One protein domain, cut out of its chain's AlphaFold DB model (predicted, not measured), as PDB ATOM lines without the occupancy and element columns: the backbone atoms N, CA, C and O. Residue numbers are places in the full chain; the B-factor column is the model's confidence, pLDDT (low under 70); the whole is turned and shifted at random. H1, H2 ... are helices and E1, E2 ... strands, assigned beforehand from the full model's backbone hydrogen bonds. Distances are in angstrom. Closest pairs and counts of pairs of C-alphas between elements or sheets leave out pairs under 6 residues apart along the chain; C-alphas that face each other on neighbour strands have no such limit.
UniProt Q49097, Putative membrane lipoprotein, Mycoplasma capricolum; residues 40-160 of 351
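What this domain is: This is residues 40 to 160 of the 351 residues of the protein "Putative membrane lipoprotein" of Mycoplasma capricolum (UniProt Q49097). A long, strongly twisted sheet of three strands, E3, E4 and E5, makes a wall, with H1 over one end of one face, H3 over the same face toward the other end, and the small two-stranded sheet E1 E2 partly face to face with it as a loose sandwich. H2 lies beside the sheet's E5 edge, while H4 and the unnamed residues 144 to 160 gather at the end where H3 lies. The printed part has 121 residues, with four named helices and five named strands in the order H1 H2 E1 H3 E2 E3 H4 E4 E5; both sheets, E3 - E4 - E5 and E1 - E2, are antiparallel, and the class is mixed. It is compact, with a radius of gyration of the C-alphas of 15.0 A, yet elongated, spanning 46 by 26 by 19 A.

How they stand to each other: H1, residues 40 to 47, is on the sheet of E3, residues 97 to 105, E4, residues 120 to 129, and E5, residues 135 to 143. It lies over E4 at a height over the sheet of 9.6 A, along the strands; its closest C-alphas to E4 are Phe 42 and Asn 129, 6.8 A apart. H2, residues 52 to 58, is on this sheet over none of its strands, the closest C-alphas being Ser 52 and Phe 142, 4.7 A apart. E1, residues 59 to 63, and E2, residues 85 to 89, are antiparallel neighbours, with N 60 and O 88 within hydrogen-bond range at 2.7 A. Their sheet and E3 E4 E5 form a sandwich, two sheets face to face, with strands at 47 degrees; C-alphas Val 87 of E2 and Val 99 of E3 are the closest, 6.0 A apart. H3, residues 75 to 80, lies only just over E3, with 3 C-alphas falling on it, across the strands at 84 degrees on the local plane; H1 and H3 on one face make two layers, helices over a sheet. H4, residues 114 to 118, only grazes the sheet and touches H3, with the closest C-alphas, Pro 75 and Asn 116, 5.5 A apart. Across the antiparallel neighbours E3 and E4, N 100 and O 126 are within hydrogen-bond range at 2.8 A; in the hairpin E4 and E5, N 125 and O 138 are within hydrogen-bond range at 2.8 A. Every O i to N i+4 pair is within hydrogen-bond range in H1, H3 and H4, and 2 of 3 in H2.

Where its parts are: H1 begins at C-alpha 40, (74.697, 73.731, 99.915), and spans 10.5 A. E3 spans 23.6 A, E4 27.6 A from C-alpha 120 at (104.252, 79.797, 105.942), and E5 24.2 A, ending at C-alpha 143, (102.410, 78.210, 101.680).

The domain as a whole: The C-alphas of Asn 111 and Ser 131, the two farthest apart, are 47.3 A apart. The printed part has no cut, and the link E1 to H3, 11 residues, is long. Mean pLDDT of the printed part is 93.9; residue 158 is under 70.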
ATOM      1  N   GLN A  40      74.015  75.018 100.061       95.44
ATOM      2  CA  GLN A  40      74.697  73.731  99.915       95.44
ATOM      3  C   GLN A  40      75.901  73.824  98.967       95.44
ATOM      4  O   GLN A  40      76.975  73.316  99.290       95.44
ATOM      5  N   GLU A  41      75.746  74.502  97.823       95.12
ATOM      6  CA  GLU A  41      76.847  74.759  96.884       95.12
ATOM      7  C   GLU A  41      77.938  75.613  97.551       95.12
ATOM      8  O   GLU A  41      79.119  75.281  97.458       95.12
ATOM      9  N   PHE A  42      77.552  76.662  98.289       96.94
ATOM     10  CA  PHE A  42      78.480  77.508  99.042       96.94
ATOM     11  C   PHE A  42      79.283  76.710 100.075       96.94
ATOM     12  O   PHE A  42      80.512  76.726 100.041       96.94
ATOM     13  N   ASN A  43      78.609  75.950 100.942       96.69
ATOM     14  CA  ASN A  43      79.269  75.141 101.967       96.69
ATOM     15  C   ASN A  43      80.229  74.122 101.338       96.69
ATOM     16  O   ASN A  43      81.337  73.936 101.837       96.69
ATOM     17  N   LYS A  44      79.845  73.497 100.216       96.75
ATOM     18  CA  LYS A  44      80.701  72.547  99.491       96.75
ATOM     19  C   LYS A  44      81.989  73.205  98.985       96.75
ATOM     20  O   LYS A  44      83.059  72.632  99.178       96.75
ATOM     21  N   ILE A  45      81.895  74.398  98.392       96.44
ATOM     22  CA  ILE A  45      83.058  75.158  97.900       96.44
ATOM     23  C   ILE A  45      83.984  75.541  99.061       96.44
ATOM     24  O   ILE A  45      85.190  75.322  98.991       96.44
ATOM     25  N   ILE A  46      83.442  76.093 100.151       96.94
ATOM     26  CA  ILE A  46      84.278  76.552 101.271       96.94
ATOM     27  C   ILE A  46      84.919  75.373 102.019       96.94
ATOM     28  O   ILE A  46      86.071  75.448 102.458       96.94
ATOM     29  N   ASN A  47      84.219  74.241 102.118       96.44
ATOM     30  CA  ASN A  47      84.757  73.042 102.751       96.44
ATOM     31  C   ASN A  47      85.884  72.390 101.941       96.44
ATOM     32  O   ASN A  47      86.762  71.794 102.558       96.44
ATOM     33  N   SER A  48      85.931  72.557 100.613       96.56
ATOM     34  CA  SER A  48      87.040  72.034  99.799       96.56
ATOM     35  C   SER A  48      88.347  72.828  99.916       96.56
ATOM     36  O   SER A  48      89.369  72.369  99.421       96.56
ATOM     37  N   ILE A  49      88.339  74.008 100.546       97.75
ATOM     38  CA  ILE A  49      89.527  74.866 100.679       97.75
ATOM     39  C   ILE A  49      90.262  74.520 101.976       97.75
ATOM     40  O   ILE A  49      89.850  74.972 103.048       97.75
ATOM     41  N   ASN A  50      91.334  73.730 101.909       96.19
ATOM     42  CA  ASN A  50      92.104  73.343 103.101       96.19
ATOM     43  C   ASN A  50      93.353  74.210 103.324       96.19
ATOM     44  O   ASN A  50      93.780  74.406 104.460       96.19
ATOM     45  N   ASN A  51      93.929  74.746 102.250       97.56
ATOM     46  CA  ASN A  51      95.150  75.551 102.258       97.56
ATOM     47  C   ASN A  51      95.133  76.603 101.132       97.56
ATOM     48  O   ASN A  51      94.157  76.702 100.381       97.56
ATOM     49  N   SER A  52      96.206  77.394 101.016       96.81
ATOM     50  CA  SER A  52      96.352  78.391  99.945       96.81
ATOM     51  C   SER A  52      96.292  77.797  98.543       96.81
ATOM     52  O   SER A  52      95.704  78.415  97.665       96.81
ATOM     53  N   ASP A  53      96.845  76.606  98.319       97.06
ATOM     54  CA  ASP A  53      96.920  76.018  96.978       97.06
ATOM     55  C   ASP A  53      95.525  75.617  96.478       97.06
ATOM     56  O   ASP A  53      95.201  75.782  95.302       97.06
ATOM     57  N   ASP A  54      94.658  75.141  97.376       97.38
ATOM     58  CA  ASP A  54      93.247  74.898  97.066       97.38
ATOM     59  C   ASP A  54      92.480  76.200  96.812       97.38
ATOM     60  O   ASP A  54      91.638  76.259  95.914       97.38
ATOM     61  N   LEU A  55      92.788  77.259  97.570       97.19
ATOM     62  CA  LEU A  55      92.188  78.574  97.369       97.19
ATOM     63  C   LEU A  55      92.592  79.178  96.015       97.19
ATOM     64  O   LEU A  55      91.733  79.690  95.303       97.19
ATOM     65  N   GLU A  56      93.862  79.080  95.620       96.38
ATOM     66  CA  GLU A  56      94.410  79.640  94.373       96.38
ATOM     67  C   GLU A  56      93.815  79.006  93.102       96.38
ATOM     68  O   GLU A  56      93.722  79.663  92.057       96.38
ATOM     69  N   LYS A  57      93.335  77.757  93.193       96.69
ATOM     70  CA  LYS A  57      92.567  77.097  92.118       96.69
ATOM     71  C   LYS A  57      91.211  77.767  91.876       96.69
ATOM     72  O   LYS A  57      90.703  77.729  90.759       96.69
ATOM     73  N   LEU A  58      90.614  78.357  92.912       97.06
ATOM     74  CA  LEU A  58      89.256  78.919  92.891       97.06
ATOM     75  C   LEU A  58      89.237  80.454  92.882       97.06
ATOM     76  O   LEU A  58      88.244  81.060  92.475       97.06
ATOM     77  N   ALA A  59      90.318  81.079  93.340       97.06
ATOM     78  CA  ALA A  59      90.426  82.509  93.563       97.06
ATOM     79  C   ALA A  59      91.774  83.061  93.085       97.06
ATOM     80  O   ALA A  59      92.756  82.347  92.889       97.06
ATOM     81  N   GLU A  60      91.804  84.362  92.848       96.12
ATOM     82  CA  GLU A  60      93.009  85.144  92.641       96.12
ATOM     83  C   GLU A  60      93.433  85.762  93.966       96.12
ATOM     84  O   GLU A  60      92.608  86.323  94.696       96.12
ATOM     85  N   LEU A  61      94.722  85.639  94.266       96.94
ATOM     86  CA  LEU A  61      95.343  86.291  95.406       96.94
ATOM     87  C   LEU A  61      96.094  87.514  94.901       96.94
ATOM     88  O   LEU A  61      96.910  87.414  93.987       96.94
ATOM     89  N   SER A  62      95.838  88.654  95.522       96.44
ATOM     90  CA  SER A  62      96.527  89.903  95.233       96.44
ATOM     91  C   SER A  62      97.199  90.402  96.500       96.44
ATOM     92  O   SER A  62      96.566  90.446  97.556       96.44
ATOM     93  N   PHE A  63      98.477  90.770  96.397       96.56
ATOM     94  CA  PHE A  63      99.249  91.310  97.511       96.56
ATOM     95  C   PHE A  63      99.639  92.761  97.237       96.56
ATOM     96  O   PHE A  63     100.112  93.083  96.145       96.56
ATOM     97  N   ASN A  64      99.435  93.650  98.214       94.19
ATOM     98  CA  ASN A  64      99.668  95.093  98.078       94.19
ATOM     99  C   ASN A  64      98.978  95.680  96.835       94.19
ATOM    100  O   ASN A  64      99.594  96.411  96.056       94.19
ATOM    101  N   ASN A  65      97.706  95.323  96.623       91.25
ATOM    102  CA  ASN A  65      96.922  95.704  95.442       91.25
ATOM    103  C   ASN A  65      97.584  95.287  94.110       91.25
ATOM    104  O   ASN A  65      97.555  96.033  93.135       91.25
ATOM    105  N   GLY A  66      98.212  94.110  94.081       90.62
ATOM    106  CA  GLY A  66      98.805  93.505  92.884       90.62
ATOM    107  C   GLY A  66     100.245  93.929  92.607       90.62
ATOM    108  O   GLY A  66     100.810  93.526  91.596       90.62
ATOM    109  N   ARG A  67     100.857  94.726  93.491       92.88
ATOM    110  CA  ARG A  67     102.256  95.163  93.344       92.88
ATOM    111  C   ARG A  67     103.254  94.049  93.630       92.88
ATOM    112  O   ARG A  67     104.342  94.056  93.066       92.88
ATOM    113  N   ASN A  68     102.877  93.112  94.499       95.50
ATOM    114  CA  ASN A  68     103.762  92.055  94.958       95.50
ATOM    115  C   ASN A  68     103.181  90.686  94.616       95.50
ATOM    116  O   ASN A  68     101.968  90.463  94.651       95.50
ATOM    117  N   ARG A  69     104.076  89.744  94.343       95.50
ATOM    118  CA  ARG A  69     103.759  88.319  94.257       95.50
ATOM    119  C   ARG A  69     103.762  87.687  95.651       95.50
ATOM    120  O   ARG A  69     104.379  88.212  96.576       95.50
ATOM    121  N   LYS A  70     103.126  86.518  95.792       95.56
ATOM    122  CA  LYS A  70     103.080  85.751  97.054       95.56
ATOM    123  C   LYS A  70     104.480  85.476  97.624       95.56
ATOM    124  O   LYS A  70     104.709  85.657  98.815       95.56
ATOM    125  N   ASP A  71     105.425  85.115  96.760       96.56
ATOM    126  CA  ASP A  71     106.814  84.790  97.111       96.56
ATOM    127  C   ASP A  71     107.662  86.009  97.531       96.56
ATOM    128  O   ASP A  71     108.816  85.850  97.920       96.56
ATOM    129  N   GLN A  72     107.090  87.217  97.485       96.50
ATOM    130  CA  GLN A  72     107.707  88.479  97.911       96.50
ATOM    131  C   GLN A  72     107.096  89.034  99.206       96.50
ATOM    132  O   GLN A  72     107.375  90.170  99.588       96.50
ATOM    133  N   ILE A  73     106.209  88.277  99.852       97.38
ATOM    134  CA  ILE A  73     105.571  88.673 101.105       97.38
ATOM    135  C   ILE A  73     106.102  87.797 102.226       97.38
ATOM    136  O   ILE A  73     105.905  86.583 102.213       97.38
ATOM    137  N   LEU A  74     106.756  88.409 103.212       96.62
ATOM    138  CA  LEU A  74     107.133  87.710 104.435       96.62
ATOM    139  C   LEU A  74     105.880  87.369 105.263       96.62
ATOM    140  O   LEU A  74     104.998  88.220 105.407       96.62
ATOM    141  N   PRO A  75     105.815  86.176 105.879       97.19
ATOM    142  CA  PRO A  75     104.753  85.812 106.818       97.19
ATOM    143  C   PRO A  75     104.513  86.847 107.925       97.19
ATOM    144  O   PRO A  75     103.371  87.212 108.185       97.19
ATOM    145  N   SER A  76     105.582  87.369 108.533       95.00
ATOM    146  CA  SER A  76     105.516  88.459 109.525       95.00
ATOM    147  C   SER A  76     104.861  89.737 108.994       95.00
ATOM    148  O   SER A  76     104.008  90.298 109.670       95.00
ATOM    149  N   ALA A  77     105.159  90.146 107.757       95.50
ATOM    150  CA  ALA A  77     104.519  91.307 107.142       95.50
ATOM    151  C   ALA A  77     103.009  91.092 106.945       95.50
ATOM    152  O   ALA A  77     102.221  92.020 107.119       95.50
ATOM    153  N   LEU A  78     102.599  89.863 106.608       96.69
ATOM    154  CA  LEU A  78     101.190  89.488 106.490       96.69
ATOM    155  C   LEU A  78     100.483  89.438 107.851       96.69
ATOM    156  O   LEU A  78      99.314  89.802 107.935       96.69
ATOM    157  N   GLN A  79     101.170  89.009 108.913       96.06
ATOM    158  CA  GLN A  79     100.649  89.084 110.280       96.06
ATOM    159  C   GLN A  79     100.470  90.535 110.740       96.06
ATOM    160  O   GLN A  79      99.413  90.870 111.271       96.06
ATOM    161  N   ASP A  80     101.481  91.379 110.531       94.75
ATOM    162  CA  ASP A  80     101.469  92.778 110.968       94.75
ATOM    163  C   ASP A  80     100.438  93.605 110.194       94.75
ATOM    164  O   ASP A  80      99.792  94.491 110.754       94.75
ATOM    165  N   ASN A  81     100.253  93.299 108.907       95.94
ATOM    166  CA  ASN A  81      99.247  93.934 108.074       95.94
ATOM    167  C   ASN A  81      98.495  92.917 107.196       95.94
ATOM    168  O   ASN A  81      98.804  92.763 106.012       95.94
ATOM    169  N   PRO A  82      97.440  92.267 107.718       95.94
ATOM    170  CA  PRO A  82      96.658  91.294 106.958       95.94
ATOM    171  C   PRO A  82      95.966  91.884 105.723       95.94
ATOM    172  O   PRO A  82      95.665  91.146 104.785       95.94
ATOM    173  N   SER A  83      95.739  93.205 105.681       94.19
ATOM    174  CA  SER A  83      95.064  93.859 104.552       94.19
ATOM    175  C   SER A  83      95.923  93.934 103.292       94.19
ATOM    176  O   SER A  83      95.414  94.329 102.244       94.19
ATOM    177  N   ILE A  84      97.212  93.577 103.361       96.06
ATOM    178  CA  ILE A  84      98.027  93.438 102.150       96.06
ATOM    179  C   ILE A  84      97.490  92.325 101.255       96.06
ATOM    180  O   ILE A  84      97.667  92.418 100.048       96.06
ATOM    181  N   LEU A  85      96.843  91.299 101.821       98.06
ATOM    182  CA  LEU A  85      96.223  90.208 101.079       98.06
ATOM    183  C   LEU A  85      94.781  90.571 100.712       98.06
ATOM    184  O   LEU A  85      93.961  90.908 101.560       98.06
ATOM    185  N   SER A  86      94.451  90.408  99.438       97.38
ATOM    186  CA  SER A  86      93.088  90.422  98.919       97.38
ATOM    187  C   SER A  86      92.811  89.128  98.165       97.38
ATOM    188  O   SER A  86      93.667  88.626  97.438       97.38
ATOM    189  N   VAL A  87      91.605  88.588  98.339       97.75
ATOM    190  CA  VAL A  87      91.171  87.328  97.725       97.75
ATOM    191  C   VAL A  87      89.909  87.591  96.917       97.75
ATOM    192  O   VAL A  87      88.913  88.063  97.467       97.75
ATOM    193  N   LYS A  88      89.933  87.258  95.626       97.06
ATOM    194  CA  LYS A  88      88.782  87.406  94.729       97.06
ATOM    195  C   LYS A  88      88.506  86.088  94.018       97.06
ATOM    196  O   LYS A  88      89.393  85.556  93.362       97.06
ATOM    197  N   PHE A  89      87.303  85.534  94.152       97.06
ATOM    198  CA  PHE A  89      86.950  84.303  93.435       97.06
ATOM    199  C   PHE A  89      86.980  84.524  91.919       97.06
ATOM    200  O   PHE A  89      86.747  85.632  91.446       97.06
ATOM    201  N   LYS A  90      87.275  83.470  91.155       94.50
ATOM    202  CA  LYS A  90      87.317  83.508  89.688       94.50
ATOM    203  C   LYS A  90      86.052  82.886  89.087       94.50
ATOM    204  O   LYS A  90      85.379  82.059  89.714       94.50
ATOM    205  N   GLY A  91      85.758  83.230  87.836       91.88
ATOM    206  CA  GLY A  91      84.733  82.567  87.029       91.88
ATOM    207  C   GLY A  91      83.316  82.752  87.577       91.88
ATOM    208  O   GLY A  91      82.918  83.844  87.966       91.88
ATOM    209  N   THR A  92      82.525  81.679  87.623       89.62
ATOM    210  CA  THR A  92      81.093  81.751  87.981       89.62
ATOM    211  C   THR A  92      80.816  82.154  89.432       89.62
ATOM    212  O   THR A  92      79.658  82.424  89.763       89.62
ATOM    213  N   ASN A  93      81.842  82.195  90.287       91.69
ATOM    214  CA  ASN A  93      81.738  82.548  91.702       91.69
ATOM    215  C   ASN A  93      82.274  83.950  92.033       91.69
ATOM    216  O   ASN A  93      82.164  84.354  93.189       91.69
ATOM    217  N   GLU A  94      82.817  84.681  91.053       91.69
ATOM    218  CA  GLU A  94      83.517  85.961  91.246       91.69
ATOM    219  C   GLU A  94      82.722  86.977  92.078       91.69
ATOM    220  O   GLU A  94      83.220  87.463  93.091       91.69
ATOM    221  N   ASP A  95      81.454  87.204  91.732       92.44
ATOM    222  CA  ASP A  95      80.580  88.136  92.461       92.44
ATOM    223  C   ASP A  95      79.714  87.452  93.538       92.44
ATOM    224  O   ASP A  95      79.003  88.103  94.315       92.44
ATOM    225  N   LYS A  96      79.760  86.117  93.611       94.38
ATOM    226  CA  LYS A  96      78.896  85.318  94.495       94.38
ATOM    227  C   LYS A  96      79.508  85.069  95.866       94.38
ATOM    228  O   LYS A  96      78.760  84.830  96.814       94.38
ATOM    229  N   ILE A  97      80.835  85.107  95.974       97.31
ATOM    230  CA  ILE A  97      81.554  84.877  97.227       97.31
ATOM    231  C   ILE A  97      82.482  86.056  97.501       97.31
ATOM    232  O   ILE A  97      83.488  86.245  96.822       97.31
ATOM    233  N   LYS A  98      82.164  86.817  98.547       97.31
ATOM    234  CA  LYS A  98      83.050  87.854  99.081       97.31
ATOM    235  C   LYS A  98      83.973  87.244 100.124       97.31
ATOM    236  O   LYS A  98      83.547  86.388 100.897       97.31
ATOM    237  N   VAL A  99      85.220  87.698 100.164       97.81
ATOM    238  CA  VAL A  99      86.204  87.235 101.145       97.81
ATOM    239  C   VAL A  99      86.717  88.423 101.936       97.81
ATOM    240  O   VAL A  99      87.085  89.448 101.368       97.81
ATOM    241  N   ARG A 100      86.758  88.272 103.256       97.69
ATOM    242  CA  ARG A 100      87.406  89.202 104.176       97.69
ATOM    243  C   ARG A 100      88.576  88.496 104.842       97.69
ATOM    244  O   ARG A 100      88.396  87.431 105.431       97.69
ATOM    245  N   VAL A 101      89.758  89.099 104.762       97.75
ATOM    246  CA  VAL A 101      90.926  88.663 105.532       97.75
ATOM    247  C   VAL A 101      90.790  89.229 106.942       97.75
ATOM    248  O   VAL A 101      90.685  90.440 107.114       97.75
ATOM    249  N   ASN A 102      90.721  88.356 107.945       97.12
ATOM    250  CA  ASN A 102      90.514  88.764 109.334       97.12
ATOM    251  C   ASN A 102      91.843  89.063 110.017       97.12
ATOM    252  O   ASN A 102      92.019  90.127 110.599       97.12
ATOM    253  N   ASN A 103      92.752  88.093 109.971       97.38
ATOM    254  CA  ASN A 103      94.092  88.177 110.528       97.38
ATOM    255  C   ASN A 103      94.992  87.108 109.901       97.38
ATOM    256  O   ASN A 103      94.514  86.204 109.206       97.38
ATOM    257  N   ALA A 104      96.285  87.218 110.179       97.31
ATOM    258  CA  ALA A 104      97.246  86.156 109.960       97.31
ATOM    259  C   ALA A 104      98.095  85.968 111.220       97.31
ATOM    260  O   ALA A 104      98.316  86.916 111.975       97.31
ATOM    261  N   SER A 105      98.553  84.746 111.452       95.19
ATOM    262  CA  SER A 105      99.433  84.393 112.557       95.19
ATOM    263  C   SER A 105     100.648  83.624 112.055       95.19
ATOM    264  O   SER A 105     100.587  82.814 111.124       95.19
ATOM    265  N   THR A 106     101.775  83.899 112.698       94.00
ATOM    266  CA  THR A 106     103.043  83.210 112.489       94.00
ATOM    267  C   THR A 106     103.408  82.362 113.695       94.00
ATOM    268  O   THR A 106     102.961  82.604 114.817       94.00
ATOM    269  N   VAL A 107     104.267  81.373 113.468       89.81
ATOM    270  CA  VAL A 107     104.894  80.608 114.542       89.81
ATOM    271  C   VAL A 107     106.212  81.282 114.905       89.81
ATOM    272  O   VAL A 107     107.112  81.411 114.073       89.81
ATOM    273  N   SER A 108     106.336  81.711 116.160       83.75
ATOM    274  CA  SER A 108     107.590  82.249 116.693       83.75
ATOM    275  C   SER A 108     108.480  81.114 117.196       83.75
ATOM    276  O   SER A 108     108.031  80.251 117.945       83.75
ATOM    277  N   GLY A 109     109.746  81.118 116.793       80.88
ATOM    278  CA  GLY A 109     110.804  80.347 117.438       80.88
ATOM    279  C   GLY A 109     111.456  81.158 118.557       80.88
ATOM    280  O   GLY A 109     111.108  82.315 118.793       80.88
ATOM    281  N   GLN A 110     112.431  80.560 119.243       74.75
ATOM    282  CA  GLN A 110     113.078  81.195 120.393       74.75
ATOM    283  C   GLN A 110     113.772  82.514 120.033       74.75
ATOM    284  O   GLN A 110     113.573  83.524 120.701       74.75
ATOM    285  N   ASN A 111     114.576  82.495 118.970       75.75
ATOM    286  CA  ASN A 111     115.422  83.616 118.557       75.75
ATOM    287  C   ASN A 111     115.178  83.994 117.097       75.75
ATOM    288  O   ASN A 111     116.085  84.496 116.456       75.75
ATOM    289  N   PHE A 112     114.029  83.641 116.527       82.62
ATOM    290  CA  PHE A 112     113.671  83.949 115.144       82.62
ATOM    291  C   PHE A 112     112.215  83.563 114.890       82.62
ATOM    292  O   PHE A 112     111.646  82.745 115.612       82.62
ATOM    293  N   ASN A 113     111.616  84.097 113.834       88.31
ATOM    294  CA  ASN A 113     110.277  83.721 113.405       88.31
ATOM    295  C   ASN A 113     110.336  82.458 112.517       88.31
ATOM    296  O   ASN A 113     110.890  82.490 111.417       88.31
ATOM    297  N   LEU A 114     109.781  81.331 112.986       90.94
ATOM    298  CA  LEU A 114     109.811  80.046 112.267       90.94
ATOM    299  C   LEU A 114     109.037  80.123 110.950       90.94
ATOM    300  O   LEU A 114     109.513  79.641 109.924       90.94
ATOM    301  N   SER A 115     107.885  80.783 110.957       95.00
ATOM    302  CA  SER A 115     107.086  81.019 109.754       95.00
ATOM    303  C   SER A 115     107.885  81.729 108.660       95.00
ATOM    304  O   SER A 115     107.875  81.267 107.522       95.00
ATOM    305  N   ASN A 116     108.658  82.770 108.991       94.88
ATOM    306  CA  ASN A 116     109.539  83.453 108.034       94.88
ATOM    307  C   ASN A 116     110.663  82.546 107.495       94.88
ATOM    308  O   ASN A 116     111.074  82.712 106.351       94.88
ATOM    309  N   THR A 117     111.144  81.561 108.264       93.62
ATOM    310  CA  THR A 117     112.111  80.570 107.743       93.62
ATOM    311  C   THR A 117     111.464  79.553 106.803       93.62
ATOM    312  O   THR A 117     112.078  79.094 105.841       93.62
ATOM    313  N   GLN A 118     110.201  79.207 107.054       95.56
ATOM    314  CA  GLN A 118     109.476  78.175 106.315       95.56
ATOM    315  C   GLN A 118     108.699  78.727 105.114       95.56
ATOM    316  O   GLN A 118     108.419  77.973 104.179       95.56
ATOM    317  N   GLY A 119     108.392  80.026 105.106       96.81
ATOM    318  CA  GLY A 119     107.526  80.672 104.118       96.81
ATOM    319  C   GLY A 119     106.059  80.297 104.314       96.81
ATOM    320  O   GLY A 119     105.371  79.993 103.334       96.81
ATOM    321  N   THR A 120     105.599  80.257 105.571       97.75
ATOM    322  CA  THR A 120     104.252  79.797 105.942       97.75
ATOM    323  C   THR A 120     103.554  80.739 106.920       97.75
ATOM    324  O   THR A 120     104.193  81.290 107.810       97.75
ATOM    325  N   ALA A 121     102.235  80.903 106.796       97.69
ATOM    326  CA  ALA A 121     101.404  81.649 107.750       97.69
ATOM    327  C   ALA A 121     100.017  81.005 107.865       97.69
ATOM    328  O   ALA A 121      99.491  80.519 106.867       97.69
ATOM    329  N   GLU A 122      99.400  81.020 109.045       98.19
ATOM    330  CA  GLU A 122      97.972  80.699 109.175       98.19
ATOM    331  C   GLU A 122      97.167  81.976 108.924       98.19
ATOM    332  O   GLU A 122      97.425  83.003 109.542       98.19
ATOM    333  N   VAL A 123      96.188  81.935 108.021       98.25
ATOM    334  CA  VAL A 123      95.347  83.093 107.689       98.25
ATOM    335  C   VAL A 123      93.894  82.775 108.008       98.25
ATOM    336  O   VAL A 123      93.345  81.779 107.531       98.25
ATOM    337  N   SER A 124      93.249  83.635 108.797       98.12
ATOM    338  CA  SER A 124      91.812  83.564 109.045       98.12
ATOM    339  C   SER A 124      91.054  84.345 107.976       98.12
ATOM    340  O   SER A 124      91.193  85.563 107.860       98.12
ATOM    341  N   LEU A 125      90.220  83.644 107.213       98.38
ATOM    342  CA  LEU A 125      89.396  84.192 106.142       98.38
ATOM    343  C   LEU A 125      87.915  83.999 106.470       98.38
ATOM    344  O   LEU A 125      87.494  82.891 106.813       98.38
ATOM    345  N   THR A 126      87.115  85.051 106.324       98.44
ATOM    346  CA  THR A 126      85.650  84.961 106.313       98.44
ATOM    347  C   THR A 126      85.156  85.002 104.873       98.44
ATOM    348  O   THR A 126      85.363  85.985 104.166       98.44
ATOM    349  N   PHE A 127      84.470  83.946 104.457       98.38
ATOM    350  CA  PHE A 127      83.792  83.831 103.173       98.38
ATOM    351  C   PHE A 127      82.319  84.167 103.365       98.38
ATOM    352  O   PHE A 127      81.701  83.624 104.277       98.38
ATOM    353  N   THR A 128      81.742  85.000 102.506       98.19
ATOM    354  CA  THR A 128      80.337  85.418 102.572       98.19
ATOM    355  C   THR A 128      79.652  85.139 101.243       98.19
ATOM    356  O   THR A 128      80.088  85.631 100.202       98.19
ATOM    357  N   ASN A 129      78.557  84.381 101.275       97.38
ATOM    358  CA  ASN A 129      77.687  84.210 100.119       97.38
ATOM    359  C   ASN A 129      76.895  85.507  99.884       97.38
ATOM    360  O   ASN A 129      76.044  85.874 100.695       97.38
ATOM    361  N   SER A 130      77.148  86.179  98.761       94.69
ATOM    362  CA  SER A 130      76.525  87.461  98.405       94.69
ATOM    363  C   SER A 130      75.005  87.381  98.233       94.69
ATOM    364  O   SER A 130      74.338  88.400  98.367       94.69
ATOM    365  N   SER A 131      74.452  86.204  97.913       92.12
ATOM    366  CA  SER A 131      73.016  86.030  97.638       92.12
ATOM    367  C   SER A 131      72.180  85.866  98.910       92.12
ATOM    368  O   SER A 131      71.052  86.340  98.960       92.12
ATOM    369  N   ILE A 132      72.722  85.190  99.931       93.19
ATOM    370  CA  ILE A 132      71.989  84.848 101.170       93.19
ATOM    371  C   ILE A 132      72.589  85.479 102.436       93.19
ATOM    372  O   ILE A 132      72.054  85.297 103.523       93.19
ATOM    373  N   GLY A 133      73.733  86.162 102.337       92.62
ATOM    374  CA  GLY A 133      74.416  86.815 103.463       92.62
ATOM    375  C   GLY A 133      75.119  85.872 104.450       92.62
ATOM    376  O   GLY A 133      75.809  86.332 105.362       92.62
ATOM    377  N   LYS A 134      74.995  84.551 104.280       95.38
ATOM    378  CA  LYS A 134      75.630  83.557 105.155       95.38
ATOM    379  C   LYS A 134      77.152  83.604 105.033       95.38
ATOM    380  O   LYS A 134      77.685  83.683 103.926       95.38
ATOM    381  N   SER A 135      77.837  83.509 106.173       97.44
ATOM    382  CA  SER A 135      79.297  83.552 106.239       97.44
ATOM    383  C   SER A 135      79.896  82.329 106.935       97.44
ATOM    384  O   SER A 135      79.310  81.798 107.875       97.44
ATOM    385  N   ILE A 136      81.076  81.903 106.486       97.81
ATOM    386  CA  ILE A 136      81.899  80.854 107.103       97.81
ATOM    387  C   ILE A 136      83.293  81.425 107.325       97.81
ATOM    388  O   ILE A 136      83.880  81.993 106.408       97.81
ATOM    389  N   THR A 137      83.843  81.242 108.523       98.12
ATOM    390  CA  THR A 137      85.234  81.601 108.817       98.12
ATOM    391  C   THR A 137      86.085  80.342 108.873       98.12
ATOM    392  O   THR A 137      85.753  79.414 109.608       98.12
ATOM    393  N   LYS A 138      87.190  80.311 108.122       97.38
ATOM    394  CA  LYS A 138      88.200  79.248 108.196       97.38
ATOM    395  C   LYS A 138      89.571  79.844 108.455       97.38
ATOM    396  O   LYS A 138      89.898  80.919 107.960       97.38
ATOM    397  N   LYS A 139      90.372  79.106 109.210       97.69
ATOM    398  CA  LYS A 139      91.819  79.280 109.269       97.69
ATOM    399  C   LYS A 139      92.428  78.320 108.263       97.69
ATOM    400  O   LYS A 139      92.084  77.139 108.285       97.69
ATOM    401  N   ILE A 140      93.256  78.825 107.361       97.44
ATOM    402  CA  ILE A 140      93.946  77.997 106.371       97.44
ATOM    403  C   ILE A 140      95.432  78.330 106.365       97.44
ATOM    404  O   ILE A 140      95.820  79.481 106.563       97.44
ATOM    405  N   MET A 141      96.260  77.320 106.118       98.00
ATOM    406  CA  MET A 141      97.698  77.518 105.976       98.00
ATOM    407  C   MET A 141      98.024  78.060 104.588       98.00
ATOM    408  O   MET A 141      97.654  77.465 103.574       98.00
ATOM    409  N   PHE A 142      98.732  79.184 104.556       98.06
ATOM    410  CA  PHE A 142      99.347  79.747 103.365       98.06
ATOM    411  C   PHE A 142     100.774  79.235 103.230       98.06
ATOM    412  O   PHE A 142     101.569  79.342 104.165       98.06
ATOM    413  N   PHE A 143     101.091  78.710 102.051       97.25
ATOM    414  CA  PHE A 143     102.410  78.210 101.680       97.25
ATOM    415  C   PHE A 143     103.018  79.048 100.552       97.25
ATOM    416  O   PHE A 143     102.305  79.717  99.801       97.25
ATOM    417  N   GLY A 144     104.343  78.982 100.398       96.50
ATOM    418  CA  GLY A 144     105.056  79.646  99.301       96.50
ATOM    419  C   GLY A 144     105.186  81.162  99.468       96.50
ATOM    420  O   GLY A 144     105.336  81.868  98.473       96.50
ATOM    421  N   LEU A 145     105.101  81.655 100.705       97.88
ATOM    422  CA  LEU A 145     105.463  83.027 101.060       97.88
ATOM    423  C   LEU A 145     106.993  83.201 101.033       97.88
ATOM    424  O   LEU A 145     107.742  82.217 100.985       97.88
ATOM    425  N   GLN A 146     107.460  84.449 101.080       97.38
ATOM    426  CA  GLN A 146     108.890  84.762 101.106       97.38
ATOM    427  C   GLN A 146     109.577  84.113 102.315       97.38
ATOM    428  O   GLN A 146     109.017  84.073 103.414       97.38
ATOM    429  N   LYS A 147     110.814  83.641 102.115       96.31
ATOM    430  CA  LYS A 147     111.652  83.045 103.162       96.31
ATOM    431  C   LYS A 147     112.869  83.906 103.463       96.31
ATOM    432  O   LYS A 147     113.449  84.496 102.553       96.31
ATOM    433  N   ASN A 148     113.292  83.928 104.720       93.31
ATOM    434  CA  ASN A 148     114.586  84.469 105.137       93.31
ATOM    435  C   ASN A 148     115.100  83.730 106.390       93.31
ATOM    436  O   ASN A 148     114.528  82.726 106.805       93.31
ATOM    437  N   GLY A 149     116.164  84.235 107.021       86.56
ATOM    438  CA  GLY A 149     116.717  83.688 108.272       86.56
ATOM    439  C   GLY A 149     115.829  83.847 109.518       86.56
ATOM    440  O   GLY A 149     116.316  83.682 110.630       86.56
ATOM    441  N   GLY A 150     114.550  84.191 109.355       87.50
ATOM    442  CA  GLY A 150     113.582  84.381 110.431       87.50
ATOM    443  C   GLY A 150     113.488  85.813 110.968       87.50
ATOM    444  O   GLY A 150     112.869  86.032 112.008       87.50
ATOM    445  N   ALA A 151     114.076  86.780 110.259       87.19
ATOM    446  CA  ALA A 151     113.919  88.209 110.522       87.19
ATOM    447  C   ALA A 151     112.576  88.727 109.989       87.19
ATOM    448  O   ALA A 151     112.044  88.178 109.025       87.19
ATOM    449  N   ASP A 152     112.028  89.778 110.587       88.75
ATOM    450  CA  ASP A 152     110.834  90.461 110.084       88.75
ATOM    451  C   ASP A 152     111.138  91.390 108.888       88.75
ATOM    452  O   ASP A 152     112.273  91.478 108.411       88.75
ATOM    453  N   GLN A 153     110.121  92.100 108.389       86.69
ATOM    454  CA  GLN A 153     110.249  93.041 107.268       86.69
ATOM    455  C   GLN A 153     111.157  94.253 107.541       86.69
ATOM    456  O   GLN A 153     111.508  94.970 106.608       86.69
ATOM    457  N   HIS A 154     111.541  94.488 108.796       87.25
ATOM    458  CA  HIS A 154     112.469  95.542 109.200       87.25
ATOM    459  C   HIS A 154     113.877  94.996 109.481       87.25
ATOM    460  O   HIS A 154     114.726  95.719 109.997       87.25
ATOM    461  N   GLY A 155     114.128  93.718 109.177       80.25
ATOM    462  CA  GLY A 155     115.397  93.052 109.464       80.25
ATOM    463  C   GLY A 155     115.595  92.727 110.945       80.25
ATOM    464  O   GLY A 155     116.689  92.327 111.341       80.25
ATOM    465  N   ARG A 156     114.560  92.873 111.782       81.81
ATOM    466  CA  ARG A 156     114.647  92.570 113.211       81.81
ATOM    467  C   ARG A 156     114.456  91.078 113.417       81.81
ATOM    468  O   ARG A 156     113.530  90.465 112.890       81.81
ATOM    469  N   ILE A 157     115.308  90.494 114.243       76.56
ATOM    470  CA  ILE A 157     115.138  89.125 114.710       76.56
ATOM    471  C   ILE A 157     114.192  89.165 115.912       76.56
ATOM    472  O   ILE A 157     114.589  89.525 117.020       76.56
ATOM    473  N   VAL A 158     112.921  88.840 115.676       69.75
ATOM    474  CA  VAL A 158     111.891  88.790 116.718       69.75
ATOM    475  C   VAL A 158     111.621  87.326 117.047       69.75
ATOM    476  O   VAL A 158     111.125  86.568 116.214       69.75
ATOM    477  N   GLY A 159     112.007  86.921 118.252       72.12
ATOM    478  CA  GLY A 159     111.752  85.591 118.793       72.12
ATOM    479  C   GLY A 159     110.868  85.663 120.031       72.12
ATOM    480  O   GLY A 159     110.744  86.708 120.669       72.12
ATOM    481  N   ASN A 160     110.260  84.536 120.380       78.25
ATOM    482  CA  ASN A 160     109.556  84.367 121.637       78.25
ATOM    483  C   ASN A 160     110.427  83.526 122.571       78.25
ATOM    484  O   ASN A 160     110.558  82.322 122.368       78.25
TER     485      ASN A 160